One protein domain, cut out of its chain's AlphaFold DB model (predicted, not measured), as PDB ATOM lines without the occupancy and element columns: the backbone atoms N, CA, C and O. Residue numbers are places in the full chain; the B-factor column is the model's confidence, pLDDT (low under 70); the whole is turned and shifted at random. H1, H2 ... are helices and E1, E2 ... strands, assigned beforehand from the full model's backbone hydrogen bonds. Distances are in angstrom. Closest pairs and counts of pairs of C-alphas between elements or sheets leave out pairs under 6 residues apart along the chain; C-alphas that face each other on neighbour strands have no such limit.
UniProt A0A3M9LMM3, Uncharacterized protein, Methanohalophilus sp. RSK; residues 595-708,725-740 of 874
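Overview. This is residues 595 to 708 and 725 to 740 of the 874 residues of an uncharacterized protein of Methanohalophilus sp. RSK (UniProt A0A3M9LMM3). A twisted sheet of four strands stands in the middle, with H1 and the near half of the long H3 on one face and H4 on the other, in three layers; H2 sits off the sheet and packs on the far end of H3. The printed part has 130 residues, with four named helices and four named strands in the order E1 H1 H2 E2 E3 H3 E4 H4, a mixed class of helices and strands. The sheet runs E2 E3 E1 E4, all antiparallel. The whole is compact, with a radius of gyration of the C-alphas of 14.7 A and spans of 44 by 32 by 31 A.

Arrangement. Begin at residues 595 to 601, inner strand E1. Its neighbours are E3, residues 658 to 663, at 155 degrees with N 597 and O 661 2.9 A apart, and edge strand E4, residues 697 to 701, at 162 degrees with N 598 and O 700 2.8 A apart. E2, residues 650 to 653, forms a hairpin with E3, where N 652 and O 660 are 2.9 A apart. H1, residues 608 to 615, is on the sheet at a height of 8.6 A, over E1 and along the strands. H3, residues 669 to 686, is on the same face, 7.0 A high, over none of the strands but only just, with 2 C-alphas falling on E1. H3 only just touches H1, with residue 680 alone and 3 pairs of C-alphas within 8 A; the closest C-alphas, of Val 612 and Leu 680, are 7.2 A apart. Look next at H2, residues 633 to 643: it touches H3's residues 682 to 686 alone, its closest C-alphas being those of Tyr 643 and Met 683, 5.0 A. H4, residues 728 to 736, is on the opposite face, 8.4 A high over E3, and the closest C-alphas, of Ile 662 and Ala 736, are 6.2 A apart. Two split strand-helix-strand units, strands running the same way with another between them, have right-handed crossovers: E1, H1 H2, E2 and E3, H3, E4. Every O i to N i+4 pair is within hydrogen-bond range in H2, H3 and H4, and 3 of 4 in H1.

Along the chain. Find C-alpha 595 at (107.572, 122.856, 150.017); E1 runs 20.3 A from there. H3 starts at (111.985, 124.258, 156.519) and runs 26.0 A. H4 ends at C-alpha 736, (108.264, 121.218, 141.792).

Size, cuts and confidence. The C-alphas of Glu 690 and Asn 706, the two farthest apart, are 44.5 A apart. Residues 709 to 724 are cut out, leaving 13.4 A between C-alphas 708 and 725. The link from H1 to H2 is long. Model confidence is under 70 at residues 603 to 607, 620 to 627, 688 to 695, 704 to 708 and 725 to 727.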
ATOM      1  N   GLY A 595     107.501 121.541 149.374       87.75
ATOM      2  CA  GLY A 595     107.572 122.856 150.017       87.75
ATOM      3  C   GLY A 595     108.031 123.932 149.038       87.75
ATOM      4  O   GLY A 595     108.754 123.638 148.090       87.75
ATOM      5  N   ALA A 596     107.665 125.186 149.288       90.25
ATOM      6  CA  ALA A 596     108.174 126.334 148.542       90.25
ATOM      7  C   ALA A 596     108.723 127.402 149.496       90.25
ATOM      8  O   ALA A 596     108.240 127.563 150.621       90.25
ATOM      9  N   TYR A 597     109.745 128.132 149.058       91.56
ATOM     10  CA  TYR A 597     110.359 129.212 149.830       91.56
ATOM     11  C   TYR A 597     110.782 130.378 148.934       91.56
ATOM     12  O   TYR A 597     111.063 130.208 147.748       91.56
ATOM     13  N   ILE A 598     110.854 131.572 149.521       91.25
ATOM     14  CA  ILE A 598     111.477 132.748 148.918       91.25
ATOM     15  C   ILE A 598     112.765 133.106 149.644       91.25
ATOM     16  O   ILE A 598     112.854 133.011 150.869       91.25
ATOM     17  N   ILE A 599     113.737 133.589 148.874       90.38
ATOM     18  CA  ILE A 599     114.925 134.269 149.383       90.38
ATOM     19  C   ILE A 599     114.849 135.721 148.921       90.38
ATOM     20  O   ILE A 599     114.848 135.996 147.722       90.38
ATOM     21  N   MET A 600     114.789 136.655 149.862       88.31
ATOM     22  CA  MET A 600     114.728 138.090 149.601       88.31
ATOM     23  C   MET A 600     115.993 138.767 150.115       88.31
ATOM     24  O   MET A 600     116.337 138.646 151.288       88.31
ATOM     25  N   GLY A 601     116.669 139.507 149.240       82.69
ATOM     26  CA  GLY A 601     117.808 140.351 149.586       82.69
ATOM     27  C   GLY A 601     117.596 141.805 149.165       82.69
ATOM     28  O   GLY A 601     116.815 142.103 148.263       82.69
ATOM     29  N   LYS A 602     118.305 142.739 149.800       73.19
ATOM     30  CA  LYS A 602     118.249 144.171 149.446       73.19
ATOM     31  C   LYS A 602     118.868 144.416 148.052       73.19
ATOM     32  O   LYS A 602     120.063 144.200 147.876       73.19
ATOM     33  N   SER A 603     118.079 144.895 147.077       55.75
ATOM     34  CA  SER A 603     118.484 144.975 145.652       55.75
ATOM     35  C   SER A 603     119.428 146.116 145.271       55.75
ATOM     36  O   SER A 603     120.055 146.034 144.221       55.75
ATOM     37  N   LYS A 604     119.529 147.195 146.059       54.00
ATOM     38  CA  LYS A 604     120.155 148.423 145.541       54.00
ATOM     39  C   LYS A 604     121.684 148.360 145.390       54.00
ATOM     40  O   LYS A 604     122.188 149.041 144.510       54.00
ATOM     41  N   GLU A 605     122.414 147.565 146.188       51.94
ATOM     42  CA  GLU A 605     123.899 147.632 146.226       51.94
ATOM     43  C   GLU A 605     124.639 146.307 146.572       51.94
ATOM     44  O   GLU A 605     125.855 146.306 146.729       51.94
ATOM     45  N   GLY A 606     123.968 145.153 146.707       55.19
ATOM     46  CA  GLY A 606     124.589 143.955 147.308       55.19
ATOM     47  C   GLY A 606     125.196 142.923 146.338       55.19
ATOM     48  O   GLY A 606     124.482 142.369 145.504       55.19
ATOM     49  N   ARG A 607     126.475 142.545 146.531       67.69
ATOM     50  CA  ARG A 607     127.096 141.330 145.939       67.69
ATOM     51  C   ARG A 607     126.615 140.022 146.584       67.69
ATOM     52  O   ARG A 607     126.714 138.980 145.946       67.69
ATOM     53  N   LEU A 608     126.036 140.085 147.792       77.94
ATOM     54  CA  LEU A 608     125.507 138.938 148.553       77.94
ATOM     55  C   LEU A 608     124.651 138.001 147.695       77.94
ATOM     56  O   LEU A 608     124.751 136.784 147.764       77.94
ATOM     57  N   LEU A 609     123.784 138.582 146.880       81.38
ATOM     58  CA  LEU A 609     122.830 137.825 146.097       81.38
ATOM     59  C   LEU A 609     123.487 137.009 144.970       81.38
ATOM     60  O   LEU A 609     122.952 135.970 144.609       81.38
ATOM     61  N   LYS A 610     124.669 137.419 144.483       81.44
ATOM     62  CA  LYS A 610     125.473 136.618 143.545       81.44
ATOM     63  C   LYS A 610     126.008 135.357 144.220       81.44
ATOM     64  O   LYS A 610     125.945 134.285 143.642       81.44
ATOM     65  N   TYR A 611     126.476 135.500 145.457       84.56
ATOM     66  CA  TYR A 611     126.928 134.394 146.299       84.56
ATOM     67  C   TYR A 611     125.776 133.442 146.628       84.56
ATOM     68  O   TYR A 611     125.907 132.234 146.479       84.56
ATOM     69  N   VAL A 612     124.609 133.984 146.979       88.00
ATOM     70  CA  VAL A 612     123.390 133.181 147.104       88.00
ATOM     71  C   VAL A 612     123.157 132.386 145.821       88.00
ATOM     72  O   VAL A 612     123.070 131.172 145.904       88.00
ATOM     73  N   ASP A 613     123.148 133.018 144.645       88.12
ATOM     74  CA  ASP A 613     122.898 132.335 143.367       88.12
ATOM     75  C   ASP A 613     123.915 131.197 143.062       88.12
ATOM     76  O   ASP A 613     123.576 130.243 142.353       88.12
ATOM     77  N   GLU A 614     125.120 131.209 143.653       89.12
ATOM     78  CA  GLU A 614     126.075 130.091 143.554       89.12
ATOM     79  C   GLU A 614     125.622 128.828 144.294       89.12
ATOM     80  O   GLU A 614     125.845 127.718 143.808       89.12
ATOM     81  N   LEU A 615     124.904 128.977 145.408       91.25
ATOM     82  CA  LEU A 615     124.352 127.858 146.176       91.25
ATOM     83  C   LEU A 615     123.216 127.131 145.433       91.25
ATOM     84  O   LEU A 615     122.853 126.008 145.800       91.25
ATOM     85  N   SER A 616     122.659 127.747 144.384       91.81
ATOM     86  CA  SER A 616     121.631 127.116 143.560       91.81
ATOM     87  C   SER A 616     122.204 126.019 142.666       91.81
ATOM     88  O   SER A 616     123.241 126.203 142.026       91.81
ATOM     89  N   ILE A 617     121.471 124.914 142.517       90.56
ATOM     90  CA  ILE A 617     121.722 123.909 141.472       90.56
ATOM     91  C   ILE A 617     121.315 124.392 140.075       90.56
ATOM     92  O   ILE A 617     121.515 123.670 139.099       90.56
ATOM     93  N   ARG A 618     120.697 125.570 139.958       88.44
ATOM     94  CA  ARG A 618     120.233 126.152 138.695       88.44
ATOM     95  C   ARG A 618     121.221 127.191 138.190       88.44
ATOM     96  O   ARG A 618     121.802 127.939 138.972       88.44
ATOM     97  N   THR A 619     121.385 127.255 136.875       80.75
ATOM     98  CA  THR A 619     122.179 128.298 136.217       80.75
ATOM     99  C   THR A 619     121.269 129.313 135.531       80.75
ATOM    100  O   THR A 619     120.184 128.975 135.055       80.75
ATOM    101  N   SER A 620     121.699 130.574 135.490       66.25
ATOM    102  CA  SER A 620     120.973 131.632 134.785       66.25
ATOM    103  C   SER A 620     121.423 131.676 133.327       66.25
ATOM    104  O   SER A 620     122.498 132.189 133.025       66.25
ATOM    105  N   SER A 621     120.595 131.162 132.415       63.72
ATOM    106  CA  SER A 621     120.872 131.243 130.976       63.72
ATOM    107  C   SER A 621     120.381 132.570 130.372       63.72
ATOM    108  O   SER A 621     119.268 133.009 130.686       63.72
ATOM    109  N   PRO A 622     121.162 133.212 129.477       53.03
ATOM    110  CA  PRO A 622     120.701 134.364 128.698       53.03
ATOM    111  C   PRO A 622     119.646 133.988 127.642       53.03
ATOM    112  O   PRO A 622     118.912 134.858 127.173       53.03
ATOM    113  N   ASP A 623     119.537 132.705 127.284       53.69
ATOM    114  CA  ASP A 623     118.475 132.206 126.417       53.69
ATOM    115  C   ASP A 623     117.157 132.120 127.205       53.69
ATOM    116  O   ASP A 623     117.034 131.369 128.177       53.69
ATOM    117  N   LYS A 624     116.148 132.889 126.768       52.16
ATOM    118  CA  LYS A 624     114.810 132.917 127.384       52.16
ATOM    119  C   LYS A 624     114.179 131.524 127.468       52.16
ATOM    120  O   LYS A 624     113.415 131.285 128.401       52.16
ATOM    121  N   ASN A 625     114.527 130.614 126.557       46.91
ATOM    122  CA  ASN A 625     113.983 129.258 126.505       46.91
ATOM    123  C   ASN A 625     114.730 128.259 127.409       46.91
ATOM    124  O   ASN A 625     114.233 127.159 127.629       46.91
ATOM    125  N   LYS A 626     115.895 128.635 127.959       58.59
ATOM    126  CA  LYS A 626     116.766 127.773 128.785       58.59
ATOM    127  C   LYS A 626     117.039 128.338 130.179       58.59
ATOM    128  O   LYS A 626     117.996 127.953 130.846       58.59
ATOM    129  N   LYS A 627     116.212 129.281 130.629       61.53
ATOM    130  CA  LYS A 627     116.481 130.112 131.810       61.53
ATOM    131  C   LYS A 627     116.764 129.341 133.112       61.53
ATOM    132  O   LYS A 627     117.403 129.933 133.973       61.53
ATOM    133  N   TRP A 628     116.311 128.088 133.268       74.38
ATOM    134  CA  TRP A 628     116.373 127.309 134.525       74.38
ATOM    135  C   TRP A 628     117.030 125.923 134.379       74.38
ATOM    136  O   TRP A 628     116.622 124.952 135.029       74.38
ATOM    137  N   GLU A 629     118.026 125.795 133.506       79.75
ATOM    138  CA  GLU A 629     118.802 124.556 133.383       79.75
ATOM    139  C   GLU A 629     119.579 124.240 134.679       79.75
ATOM    140  O   GLU A 629     119.918 125.129 135.468       79.75
ATOM    141  N   LYS A 630     119.824 122.947 134.928       85.50
ATOM    142  CA  LYS A 630     120.661 122.506 136.051       85.50
ATOM    143  C   LYS A 630     122.132 122.758 135.723       85.50
ATOM    144  O   LYS A 630     122.549 122.517 134.592       85.50
ATOM    145  N   LYS A 631     122.904 123.190 136.721       88.12
ATOM    146  CA  LYS A 631     124.366 123.271 136.645       88.12
ATOM    147  C   LYS A 631     124.934 121.897 136.279       88.12
ATOM    148  O   LYS A 631     124.482 120.861 136.772       88.12
ATOM    149  N   THR A 632     125.921 121.899 135.400       85.94
ATOM    150  CA  THR A 632     126.689 120.721 135.004       85.94
ATOM    151  C   THR A 632     127.549 120.216 136.170       85.94
ATOM    152  O   THR A 632     127.893 120.996 137.063       85.94
ATOM    153  N   PRO A 633     127.958 118.931 136.173       86.69
ATOM    154  CA  PRO A 633     128.854 118.400 137.203       86.69
ATOM    155  C   PRO A 633     130.133 119.232 137.382       86.69
ATOM    156  O   PRO A 633     130.551 119.473 138.509       86.69
ATOM    157  N   ASN A 634     130.691 119.749 136.281       87.06
ATOM    158  CA  ASN A 634     131.887 120.590 136.301       87.06
ATOM    159  C   ASN A 634     131.640 121.942 136.992       87.06
ATOM    160  O   ASN A 634     132.484 122.401 137.756       87.06
ATOM    161  N   GLU A 635     130.492 122.583 136.749       85.69
ATOM    162  CA  GLU A 635     130.121 123.837 137.426       85.69
ATOM    163  C   GLU A 635     129.939 123.626 138.935       85.69
ATOM    164  O   GLU A 635     130.385 124.449 139.732       85.69
ATOM    165  N   ILE A 636     129.336 122.502 139.339       86.38
ATOM    166  CA  ILE A 636     129.173 122.144 140.756       86.38
ATOM    167  C   ILE A 636     130.540 121.893 141.415       86.38
ATOM    168  O   ILE A 636     130.781 122.349 142.532       86.38
ATOM    169  N   GLU A 637     131.453 121.206 140.724       87.50
ATOM    170  CA  GLU A 637     132.809 120.943 141.220       87.50
ATOM    171  C   GLU A 637     133.638 122.230 141.360       87.50
ATOM    172  O   GLU A 637     134.346 122.407 142.352       87.50
ATOM    173  N   LEU A 638     133.493 123.175 140.426       87.50
ATOM    174  CA  LEU A 638     134.101 124.507 140.512       87.50
ATOM    175  C   LEU A 638     133.639 125.278 141.755       87.50
ATOM    176  O   LEU A 638     134.470 125.839 142.466       87.50
ATOM    177  N   ILE A 639     132.339 125.272 142.055       86.38
ATOM    178  CA  ILE A 639     131.781 125.932 143.250       86.38
ATOM    179  C   ILE A 639     132.348 125.300 144.524       86.38
ATOM    180  O   ILE A 639     132.801 126.010 145.422       86.38
ATOM    181  N   LYS A 640     132.407 123.964 144.567       87.94
ATOM    182  CA  LYS A 640     132.985 123.221 145.691       87.94
ATOM    183  C   LYS A 640     134.455 123.556 145.919       87.94
ATOM    184  O   LYS A 640     134.878 123.698 147.064       87.94
ATOM    185  N   ASN A 641     135.226 123.699 144.846       86.94
ATOM    186  CA  ASN A 641     136.641 124.046 144.933       86.94
ATOM    187  C   ASN A 641     136.858 125.505 145.356       86.94
ATOM    188  O   ASN A 641     137.765 125.767 146.141       86.94
ATOM    189  N   ASN A 642     136.020 126.428 144.878       85.75
ATOM    190  CA  ASN A 642     136.156 127.858 145.156       85.75
ATOM    191  C   ASN A 642     135.672 128.256 146.555       85.75
ATOM    192  O   ASN A 642     136.213 129.189 147.134       85.75
ATOM    193  N   TYR A 643     134.648 127.579 147.079       85.62
ATOM    194  CA  TYR A 643     133.928 128.031 148.274       85.62
ATOM    195  C   TYR A 643     133.761 126.958 149.355       85.62
ATOM    196  O   TYR A 643     133.101 127.208 150.359       85.62
ATOM    197  N   LYS A 644     134.291 125.742 149.145       86.62
ATOM    198  CA  LYS A 644     134.152 124.579 150.049       86.62
ATOM    199  C   LYS A 644     132.703 124.142 150.326       86.62
ATOM    200  O   LYS A 644     132.483 123.294 151.187       86.62
ATOM    201  N   VAL A 645     131.730 124.654 149.575       87.81
ATOM    202  CA  VAL A 645     130.297 124.346 149.706       87.81
ATOM    203  C   VAL A 645     129.760 123.686 148.441       87.81
ATOM    204  O   VAL A 645     130.280 123.896 147.348       87.81
ATOM    205  N   ASN A 646     128.707 122.883 148.572       84.56
ATOM    206  CA  ASN A 646     128.058 122.258 147.422       84.56
ATOM    207  C   ASN A 646     126.827 123.071 147.006       84.56
ATOM    208  O   ASN A 646     126.008 123.439 147.845       84.56
ATOM    209  N   ALA A 647     126.642 123.272 145.703       86.75
ATOM    210  CA  ALA A 647     125.366 123.732 145.174       86.75
ATOM    211  C   ALA A 647     124.332 122.603 145.318       86.75
ATOM    212  O   ALA A 647     124.415 121.597 144.614       86.75
ATOM    213  N   VAL A 648     123.394 122.741 146.259       89.25
ATOM    214  CA  VAL A 648     122.396 121.698 146.590       89.25
ATOM    215  C   VAL A 648     120.963 122.221 146.679       89.25
ATOM    216  O   VAL A 648     120.024 121.432 146.784       89.25
ATOM    217  N   TYR A 649     120.769 123.538 146.617       91.88
ATOM    218  CA  TYR A 649     119.463 124.167 146.789       91.88
ATOM    219  C   TYR A 649     118.809 124.440 145.433       91.88
ATOM    220  O   TYR A 649     119.457 124.953 144.528       91.88
ATOM    221  N   ASP A 650     117.525 124.115 145.262       91.19
ATOM    222  CA  ASP A 650     116.818 124.359 143.997       91.19
ATOM    223  C   ASP A 650     115.980 125.635 144.063       91.19
ATOM    224  O   ASP A 650     114.882 125.655 144.625       91.19
ATOM    225  N   PHE A 651     116.530 126.717 143.510       92.00
ATOM    226  CA  PHE A 651     115.842 127.995 143.369       92.00
ATOM    227  C   PHE A 651     116.295 128.761 142.130       92.00
ATOM    228  O   PHE A 651     117.402 128.578 141.619       92.00
ATOM    229  N   VAL A 652     115.442 129.672 141.667       89.38
ATOM    230  CA  VAL A 652     115.696 130.528 140.503       89.38
ATOM    231  C   VAL A 652     115.494 131.994 140.843       89.38
ATOM    232  O   VAL A 652     114.742 132.360 141.751       89.38
ATOM    233  N   LYS A 653     116.159 132.855 140.073       87.06
ATOM    234  CA  LYS A 653     115.991 134.303 140.153       87.06
ATOM    235  C   LYS A 653     114.602 134.700 139.638       87.06
ATOM    236  O   LYS A 653     114.313 134.532 138.455       87.06
ATOM    237  N   PHE A 654     113.773 135.246 140.527       80.81
ATOM    238  CA  PHE A 654     112.440 135.773 140.211       80.81
ATOM    239  C   PHE A 654     112.488 137.281 139.930       80.81
ATOM    240  O   PHE A 654     111.921 137.755 138.952       80.81
ATOM    241  N   SER A 655     113.240 138.032 140.738       79.75
ATOM    242  CA  SER A 655     113.558 139.447 140.517       79.75
ATOM    243  C   SER A 655     115.005 139.732 140.929       79.75
ATOM    244  O   SER A 655     115.727 138.834 141.360       79.75
ATOM    245  N   ASP A 656     115.470 140.977 140.812       78.81
ATOM    246  CA  ASP A 656     116.825 141.330 141.258       78.81
ATOM    247  C   ASP A 656     117.040 141.071 142.759       78.81
ATOM    248  O   ASP A 656     118.097 140.575 143.158       78.81
ATOM    249  N   SER A 657     116.021 141.310 143.588       81.00
ATOM    250  CA  SER A 657     116.043 141.039 145.033       81.00
ATOM    251  C   SER A 657     115.582 139.639 145.418       81.00
ATOM    252  O   SER A 657     115.973 139.161 146.481       81.00
ATOM    253  N   THR A 658     114.756 138.982 144.606       84.75
ATOM    254  CA  THR A 658     113.958 137.835 145.057       84.75
ATOM    255  C   THR A 658     114.282 136.567 144.278       84.75
ATOM    256  O   THR A 658     114.339 136.572 143.048       84.75
ATOM    257  N   ARG A 659     114.443 135.457 144.997       89.31
ATOM    258  CA  ARG A 659     114.498 134.102 144.445       89.31
ATOM    259  C   ARG A 659     113.327 133.284 144.956       89.31
ATOM    260  O   ARG A 659     112.894 133.490 146.088       89.31
ATOM    261  N   ILE A 660     112.860 132.360 144.128       90.00
ATOM    262  CA  ILE A 660     111.824 131.380 144.469       90.00
ATOM    263  C   ILE A 660     112.452 129.999 144.362       90.00
ATOM    264  O   ILE A 660     113.124 129.710 143.371       90.00
ATOM    265  N   GLY A 661     112.241 129.165 145.376       91.56
ATOM    266  CA  GLY A 661     112.780 127.816 145.437       91.56
ATOM    267  C   GLY A 661     111.790 126.779 145.937       91.56
ATOM    268  O   GLY A 661     110.744 127.107 146.503       91.56
ATOM    269  N   ILE A 662     112.158 125.519 145.719       91.88
ATOM    270  CA  ILE A 662     111.416 124.337 146.159       91.88
ATOM    271  C   ILE A 662     112.223 123.576 147.197       91.88
ATOM    272  O   ILE A 662     113.433 123.383 147.074       91.88
ATOM    273  N   LEU A 663     111.521 123.144 148.237       88.06
ATOM    274  CA  LEU A 663     112.051 122.292 149.281       88.06
ATOM    275  C   LEU A 663     111.821 120.820 148.900       88.06
ATOM    276  O   LEU A 663     110.685 120.463 148.567       88.06
ATOM    277  N   PRO A 664     112.852 119.958 148.972       72.44
ATOM    278  CA  PRO A 664     112.696 118.527 148.742       72.44
ATOM    279  C   PRO A 664     111.683 117.891 149.703       72.44
ATOM    280  O   PRO A 664     111.569 118.301 150.862       72.44
ATOM    281  N   LYS A 665     110.995 116.844 149.235       75.25
ATOM    282  CA  LYS A 665     110.059 116.048 150.044       75.25
ATOM    283  C   LYS A 665     110.765 115.507 151.295       75.25
ATOM    284  O   LYS A 665     111.866 114.969 151.203       75.25
ATOM    285  N   GLY A 666     110.142 115.669 152.462       73.00
ATOM    286  CA  GLY A 666     110.652 115.173 153.746       73.00
ATOM    287  C   GLY A 666     111.678 116.061 154.465       73.00
ATOM    288  O   GLY A 666     111.979 115.784 155.623       73.00
ATOM    289  N   LYS A 667     112.184 117.138 153.848       81.12
ATOM    290  CA  LYS A 667     113.084 118.089 154.524       81.12
ATOM    291  C   LYS A 667     112.279 119.145 155.279       81.12
ATOM    292  O   LYS A 667     111.360 119.735 154.713       81.12
ATOM    293  N   SER A 668     112.622 119.428 156.538       84.75
ATOM    294  CA  SER A 668     111.936 120.492 157.285       84.75
ATOM    295  C   SER A 668     112.448 121.879 156.875       84.75
ATOM    296  O   SER A 668     113.628 122.064 156.572       84.75
ATOM    297  N   PHE A 669     111.575 122.893 156.879       87.69
ATOM    298  CA  PHE A 669     111.985 124.258 156.519       87.69
ATOM    299  C   PHE A 669     113.023 124.838 157.497       87.69
ATOM    300  O   PHE A 669     113.901 125.590 157.084       87.69
ATOM    301  N   LEU A 670     112.942 124.482 158.785       86.62
ATOM    302  CA  LEU A 670     113.892 124.932 159.809       86.62
ATOM    303  C   LEU A 670     115.292 124.354 159.582       86.62
ATOM    304  O   LEU A 670     116.269 125.098 159.624       86.62
ATOM    305  N   GLU A 671     115.373 123.057 159.294       89.56
ATOM    306  CA  GLU A 671     116.617 122.368 158.938       89.56
ATOM    307  C   GLU A 671     117.229 122.966 157.671       89.56
ATOM    308  O   GLU A 671     118.373 123.414 157.695       89.56
ATOM    309  N   PHE A 672     116.432 123.115 156.605       91.75
ATOM    310  CA  PHE A 672     116.863 123.795 155.381       91.75
ATOM    311  C   PHE A 672     117.398 125.204 155.651       91.75
ATOM    312  O   PHE A 672     118.453 125.560 155.137       91.75
ATOM    313  N   LYS A 673     116.698 126.003 156.463       91.44
ATOM    314  CA  LYS A 673     117.119 127.368 156.784       91.44
ATOM    315  C   LYS A 673     118.459 127.369 157.524       91.44
ATOM    316  O   LYS A 673     119.319 128.184 157.203       91.44
ATOM    317  N   SER A 674     118.636 126.472 158.495       89.75
ATOM    318  CA  SER A 674     119.880 126.348 159.263       89.75
ATOM    319  C   SER A 674     121.058 125.948 158.374       89.75
ATOM    320  O   SER A 674     122.110 126.581 158.436       89.75
ATOM    321  N   GLU A 675     120.875 124.936 157.526       92.00
ATOM    322  CA  GLU A 675     121.896 124.493 156.573       92.00
ATOM    323  C   GLU A 675     122.248 125.592 155.573       92.00
ATOM    324  O   GLU A 675     123.421 125.894 155.383       92.00
ATOM    325  N   PHE A 676     121.239 126.269 155.017       92.88
ATOM    326  CA  PHE A 676     121.451 127.342 154.053       92.88
ATOM    327  C   PHE A 676     122.313 128.465 154.637       92.88
ATOM    328  O   PHE A 676     123.249 128.934 153.991       92.88
ATOM    329  N   PHE A 677     122.025 128.903 155.868       90.19
ATOM    330  CA  PHE A 677     122.841 129.924 156.529       90.19
ATOM    331  C   PHE A 677     124.236 129.413 156.909       90.19
ATOM    332  O   PHE A 677     125.185 130.194 156.861       90.19
ATOM    333  N   SER A 678     124.377 128.130 157.249       90.56
ATOM    334  CA  SER A 678     125.676 127.503 157.520       90.56
ATOM    335  C   SER A 678     126.563 127.458 156.271       90.56
ATOM    336  O   SER A 678     127.737 127.826 156.334       90.56
ATOM    337  N   ASP A 679     126.005 127.061 155.126       91.38
ATOM    338  CA  ASP A 679     126.720 127.033 153.847       91.38
ATOM    339  C   ASP A 679     127.082 128.447 153.396       91.38
ATOM    340  O   ASP A 679     128.220 128.716 153.019       91.38
ATOM    341  N   LEU A 680     126.146 129.390 153.511       88.56
ATOM    342  CA  LEU A 680     126.411 130.787 153.189       88.56
ATOM    343  C   LEU A 680     127.519 131.376 154.084       88.56
ATOM    344  O   LEU A 680     128.393 132.086 153.591       88.56
ATOM    345  N   GLY A 681     127.519 131.052 155.382       86.06
ATOM    346  CA  GLY A 681     128.576 131.448 156.317       86.06
ATOM    347  C   GLY A 681     129.933 130.823 155.985       86.06
ATOM    348  O   GLY A 681     130.946 131.516 156.000       86.06
ATOM    349  N   SER A 682     129.951 129.540 155.620       87.38
ATOM    350  CA  SER A 682     131.171 128.839 155.191       87.38
ATOM    351  C   SER A 682     131.754 129.465 153.928       87.38
ATOM    352  O   SER A 682     132.954 129.706 153.855       87.38
ATOM    353  N   MET A 683     130.892 129.820 152.975       86.94
ATOM    354  CA  MET A 683     131.301 130.496 151.752       86.94
ATOM    355  C   MET A 683     131.923 131.871 152.020       86.94
ATOM    356  O   MET A 683     132.908 132.214 151.374       86.94
ATOM    357  N   PHE A 684     131.416 132.644 152.989       80.69
ATOM    358  CA  PHE A 684     132.047 133.916 153.371       80.69
ATOM    359  C   PHE A 684     133.402 133.759 154.045       80.69
ATOM    360  O   PHE A 684     134.241 134.631 153.867       80.69
ATOM    361  N   ASN A 685     133.640 132.666 154.770       80.75
ATOM    362  CA  ASN A 685     134.945 132.424 155.386       80.75
ATOM    363  C   ASN A 685     136.045 132.140 154.348       80.75
ATOM    364  O   ASN A 685     137.213 132.386 154.629       80.75
ATOM    365  N   GLU A 686     135.683 131.632 153.166       80.50
ATOM    366  CA  GLU A 686     136.619 131.363 152.062       80.50
ATOM    367  C   GLU A 686     136.795 132.571 151.122       80.50
ATOM    368  O   GLU A 686     137.751 132.632 150.348       80.50
ATOM    369  N   ILE A 687     135.881 133.548 151.173       75.56
ATOM    370  CA  ILE A 687     135.994 134.788 150.403       75.56
ATOM    371  C   ILE A 687     136.916 135.739 151.166       75.56
ATOM    372  O   ILE A 687     136.515 136.395 152.125       75.56
ATOM    373  N   ASP A 688     138.158 135.836 150.703       61.19
ATOM    374  CA  ASP A 688     139.160 136.759 151.234       61.19
ATOM    375  C   ASP A 688     138.814 138.198 150.797       61.19
ATOM    376  O   ASP A 688     139.291 138.707 149.779       61.19
ATOM    377  N   SER A 689     137.871 138.840 151.495       58.34
ATOM    378  CA  SER A 689     137.469 140.220 151.210       58.34
ATOM    379  C   SER A 689     137.437 141.075 152.472       58.34
ATOM    380  O   SER A 689     136.686 140.787 153.400       58.34
ATOM    381  N   GLU A 690     138.151 142.202 152.453       57.66
ATOM    382  CA  GLU A 690     138.009 143.311 153.416       57.66
ATOM    383  C   GLU A 690     136.647 144.050 153.285       57.66
ATOM    384  O   GLU A 690     136.466 145.153 153.798       57.66
ATOM    385  N   GLU A 691     135.684 143.486 152.548       59.62
ATOM    386  CA  GLU A 691     134.451 144.147 152.120       59.62
ATOM    387  C   GLU A 691     133.325 143.944 153.157       59.62
ATOM    388  O   GLU A 691     132.911 142.825 153.456       59.62
ATOM    389  N   GLU A 692     132.797 145.037 153.719       60.59
ATOM    390  CA  GLU A 692     131.696 144.987 154.692       60.59
ATOM    391  C   GLU A 692     130.344 144.780 153.973       60.59
ATOM    392  O   GLU A 692     129.794 145.693 153.345       60.59
ATOM    393  N   PHE A 693     129.767 143.578 154.067       62.97
ATOM    394  CA  PHE A 693     128.475 143.255 153.448       62.97
ATOM    395  C   PHE A 693     127.291 143.904 154.192       62.97
ATOM    396  O   PHE A 693     126.689 143.314 155.090       62.97
ATOM    397  N   LYS A 694     126.872 145.110 153.784       58.44
ATOM    398  CA  LYS A 694     125.634 145.753 154.281       58.44
ATOM    399  C   LYS A 694     124.389 145.235 153.563       58.44
ATOM    400  O   LYS A 694     123.756 145.937 152.771       58.44
ATOM    401  N   SER A 695     124.005 144.000 153.857       63.25
ATOM    402  CA  SER A 695     122.861 143.344 153.216       63.25
ATOM    403  C   SER A 695     121.984 142.591 154.209       63.25
ATOM    404  O   SER A 695     122.478 141.811 155.012       63.25
ATOM    405  N   GLY A 696     120.668 142.800 154.118       72.69
ATOM    406  CA  GLY A 696     119.678 141.949 154.776       72.69
ATOM    407  C   GLY A 696     119.281 140.799 153.854       72.69
ATOM    408  O   GLY A 696     119.050 141.036 152.665       72.69
ATOM    409  N   LEU A 697     119.201 139.589 154.410       83.38
ATOM    410  CA  LEU A 697     118.701 138.388 153.745       83.38
ATOM    411  C   LEU A 697     117.545 137.810 154.559       83.38
ATOM    412  O   LEU A 697     117.683 137.566 155.757       83.38
ATOM    413  N   ILE A 698     116.415 137.576 153.905       87.19
ATOM    414  CA  ILE A 698     115.249 136.920 154.492       87.19
ATOM    415  C   ILE A 698     114.995 135.645 153.703       87.19
ATOM    416  O   ILE A 698     114.915 135.675 152.479       87.19
ATOM    417  N   ILE A 699     114.846 134.533 154.418       89.69
ATOM    418  CA  ILE A 699     114.410 133.256 153.853       89.69
ATOM    419  C   ILE A 699     113.096 132.898 154.529       89.69
ATOM    420  O   ILE A 699     113.046 132.785 155.760       89.69
ATOM    421  N   GLN A 700     112.041 132.745 153.734       88.62
ATOM    422  CA  GLN A 700     110.689 132.534 154.233       88.62
ATOM    423  C   GLN A 700     109.993 131.423 153.454       88.62
ATOM    424  O   GLN A 700     110.102 131.353 152.232       88.62
ATOM    425  N   ARG A 701     109.272 130.554 154.167       87.88
ATOM    426  CA  ARG A 701     108.384 129.565 153.557       87.88
ATOM    427  C   ARG A 701     107.229 130.293 152.874       87.88
ATOM    428  O   ARG A 701     106.678 131.233 153.442       87.88
ATOM    429  N   ILE A 702     106.864 129.849 151.678       81.19
ATOM    430  CA  ILE A 702     105.689 130.344 150.964       81.19
ATOM    431  C   ILE A 702     104.512 129.425 151.302       81.19
ATOM    432  O   ILE A 702     104.615 128.217 151.099       81.19
ATOM    433  N   SER A 703     103.412 130.011 151.769       70.69
ATOM    434  CA  SER A 703     102.062 129.428 151.734       70.69
ATOM    435  C   SER A 703     101.239 130.303 150.784       70.69
ATOM    436  O   SER A 703     100.779 131.383 151.179       70.69
ATOM    437  N   PRO A 704     101.250 129.980 149.482       59.34
ATOM    438  CA  PRO A 704     100.794 130.899 148.458       59.34
ATOM    439  C   PRO A 704      99.267 130.942 148.399       59.34
ATOM    440  O   PRO A 704      98.664 130.119 147.733       59.34
ATOM    441  N   SER A 705      98.628 131.946 148.996       63.22
ATOM    442  CA  SER A 705      97.178 132.129 148.848       63.22
ATOM    443  C   SER A 705      96.837 133.128 147.736       63.22
ATOM    444  O   SER A 705      97.628 134.026 147.433       63.22
ATOM    445  N   ASN A 706      95.617 133.042 147.187       55.78
ATOM    446  CA  ASN A 706      95.067 134.053 146.266       55.78
ATOM    447  C   ASN A 706      95.139 135.482 146.851       55.78
ATOM    448  O   ASN A 706      95.224 136.450 146.103       55.78
ATOM    449  N   TYR A 707      95.117 135.611 148.182       52.44
ATOM    450  CA  TYR A 707      95.151 136.890 148.894       52.44
ATOM    451  C   TYR A 707      96.573 137.321 149.293       52.44
ATOM    452  O   TYR A 707      96.808 138.501 149.544       52.44
ATOM    453  N   SER A 708      97.540 136.394 149.318       50.47
ATOM    454  CA  SER A 708      98.919 136.647 149.764       50.47
ATOM    455  C   SER A 708      99.724 137.497 148.775       50.47
ATOM    456  O   SER A 708     100.739 138.073 149.160       50.47
ATOM    457  N   GLU A 725     100.528 140.523 135.787       53.03
ATOM    458  CA  GLU A 725     100.357 139.451 136.764       53.03
ATOM    459  C   GLU A 725     101.618 138.582 136.745       53.03
ATOM    460  O   GLU A 725     101.964 137.966 135.735       53.03
ATOM    461  N   LEU A 726     102.352 138.571 137.858       59.16
ATOM    462  CA  LEU A 726     103.503 137.694 138.012       59.16
ATOM    463  C   LEU A 726     103.000 136.299 138.382       59.16
ATOM    464  O   LEU A 726     102.559 136.075 139.510       59.16
ATOM    465  N   ASP A 727     103.095 135.361 137.440       69.69
ATOM    466  CA  ASP A 727     102.658 133.978 137.636       69.69
ATOM    467  C   ASP A 727     103.648 133.190 138.520       69.69
ATOM    468  O   ASP A 727     104.488 132.409 138.068       69.69
ATOM    469  N   ILE A 728     103.593 133.442 139.831       78.38
ATOM    470  CA  ILE A 728     104.379 132.720 140.842       78.38
ATOM    471  C   ILE A 728     104.026 131.225 140.848       78.38
ATOM    472  O   ILE A 728     104.899 130.400 141.137       78.38
ATOM    473  N   ALA A 729     102.784 130.865 140.503       81.06
ATOM    474  CA  ALA A 729     102.354 129.473 140.412       81.06
ATOM    475  C   ALA A 729     103.173 128.729 139.351       81.06
ATOM    476  O   ALA A 729     103.734 127.673 139.650       81.06
ATOM    477  N   GLU A 730     103.353 129.318 138.167       83.94
ATOM    478  CA  GLU A 730     104.185 128.752 137.099       83.94
ATOM    479  C   GLU A 730     105.641 128.514 137.552       83.94
ATOM    480  O   GLU A 730     106.223 127.462 137.271       83.94
ATOM    481  N   TYR A 731     106.249 129.453 138.286       85.19
ATOM    482  CA  TYR A 731     107.608 129.278 138.824       85.19
ATOM    483  C   TYR A 731     107.696 128.109 139.811       85.19
ATOM    484  O   TYR A 731     108.575 127.253 139.678       85.19
ATOM    485  N   ILE A 732     106.792 128.063 140.793       88.50
ATOM    486  CA  ILE A 732     106.779 127.027 141.835       88.50
ATOM    487  C   ILE A 732     106.564 125.645 141.208       88.50
ATOM    488  O   ILE A 732     107.335 124.724 141.457       88.50
ATOM    489  N   THR A 733     105.555 125.502 140.357       88.00
ATOM    490  CA  THR A 733     105.164 124.232 139.720       88.00
ATOM    491  C   THR A 733     106.231 123.677 138.779       88.00
ATOM    492  O   THR A 733     106.558 122.491 138.836       88.00
ATOM    493  N   LYS A 734     106.865 124.517 137.955       87.25
ATOM    494  CA  LYS A 734     107.990 124.095 137.104       87.25
ATOM    495  C   LYS A 734     109.171 123.586 137.921       87.25
ATOM    496  O   LYS A 734     109.766 122.576 137.544       87.25
ATOM    497  N   LEU A 735     109.507 124.240 139.034       88.25
ATOM    498  CA  LEU A 735     110.532 123.739 139.953       88.25
ATOM    499  C   LEU A 735     110.081 122.431 140.625       88.25
ATOM    500  O   LEU A 735     110.832 121.456 140.634       88.25
ATOM    501  N   ALA A 736     108.837 122.375 141.108       89.38
ATOM    502  CA  ALA A 736     108.264 121.218 141.792       89.38
ATOM    503  C   ALA A 736     108.152 119.985 140.881       89.38
ATOM    504  O   ALA A 736     108.273 118.863 141.363       89.38
ATOM    505  N   SER A 737     108.028 120.165 139.562       87.56
ATOM    506  CA  SER A 737     107.971 119.068 138.580       87.56
ATOM    507  C   SER A 737     109.181 118.119 138.614       87.56
ATOM    508  O   SER A 737     109.111 117.005 138.094       87.56
ATOM    509  N   GLY A 738     110.304 118.556 139.199       82.81
ATOM    510  CA  GLY A 738     111.491 117.729 139.420       82.81
ATOM    511  C   GLY A 738     111.473 116.906 140.714       82.81
ATOM    512  O   GLY A 738     112.347 116.059 140.880       82.81
ATOM    513  N   TYR A 739     110.518 117.159 141.610       85.19
ATOM    514  CA  TYR A 739     110.403 116.559 142.948       85.19
ATOM    515  C   TYR A 739     109.102 115.779 143.163       85.19
ATOM    516  O   TYR A 739     108.994 115.046 144.141       85.19
ATOM    517  N   VAL A 740     108.138 115.953 142.264       88.38
ATOM    518  CA  VAL A 740     106.806 115.346 142.301       88.38
ATOM    519  C   VAL A 740     106.697 114.370 141.131       88.38
ATOM    520  O   VAL A 740     107.103 114.720 140.016       88.38
TER     521      VAL A 740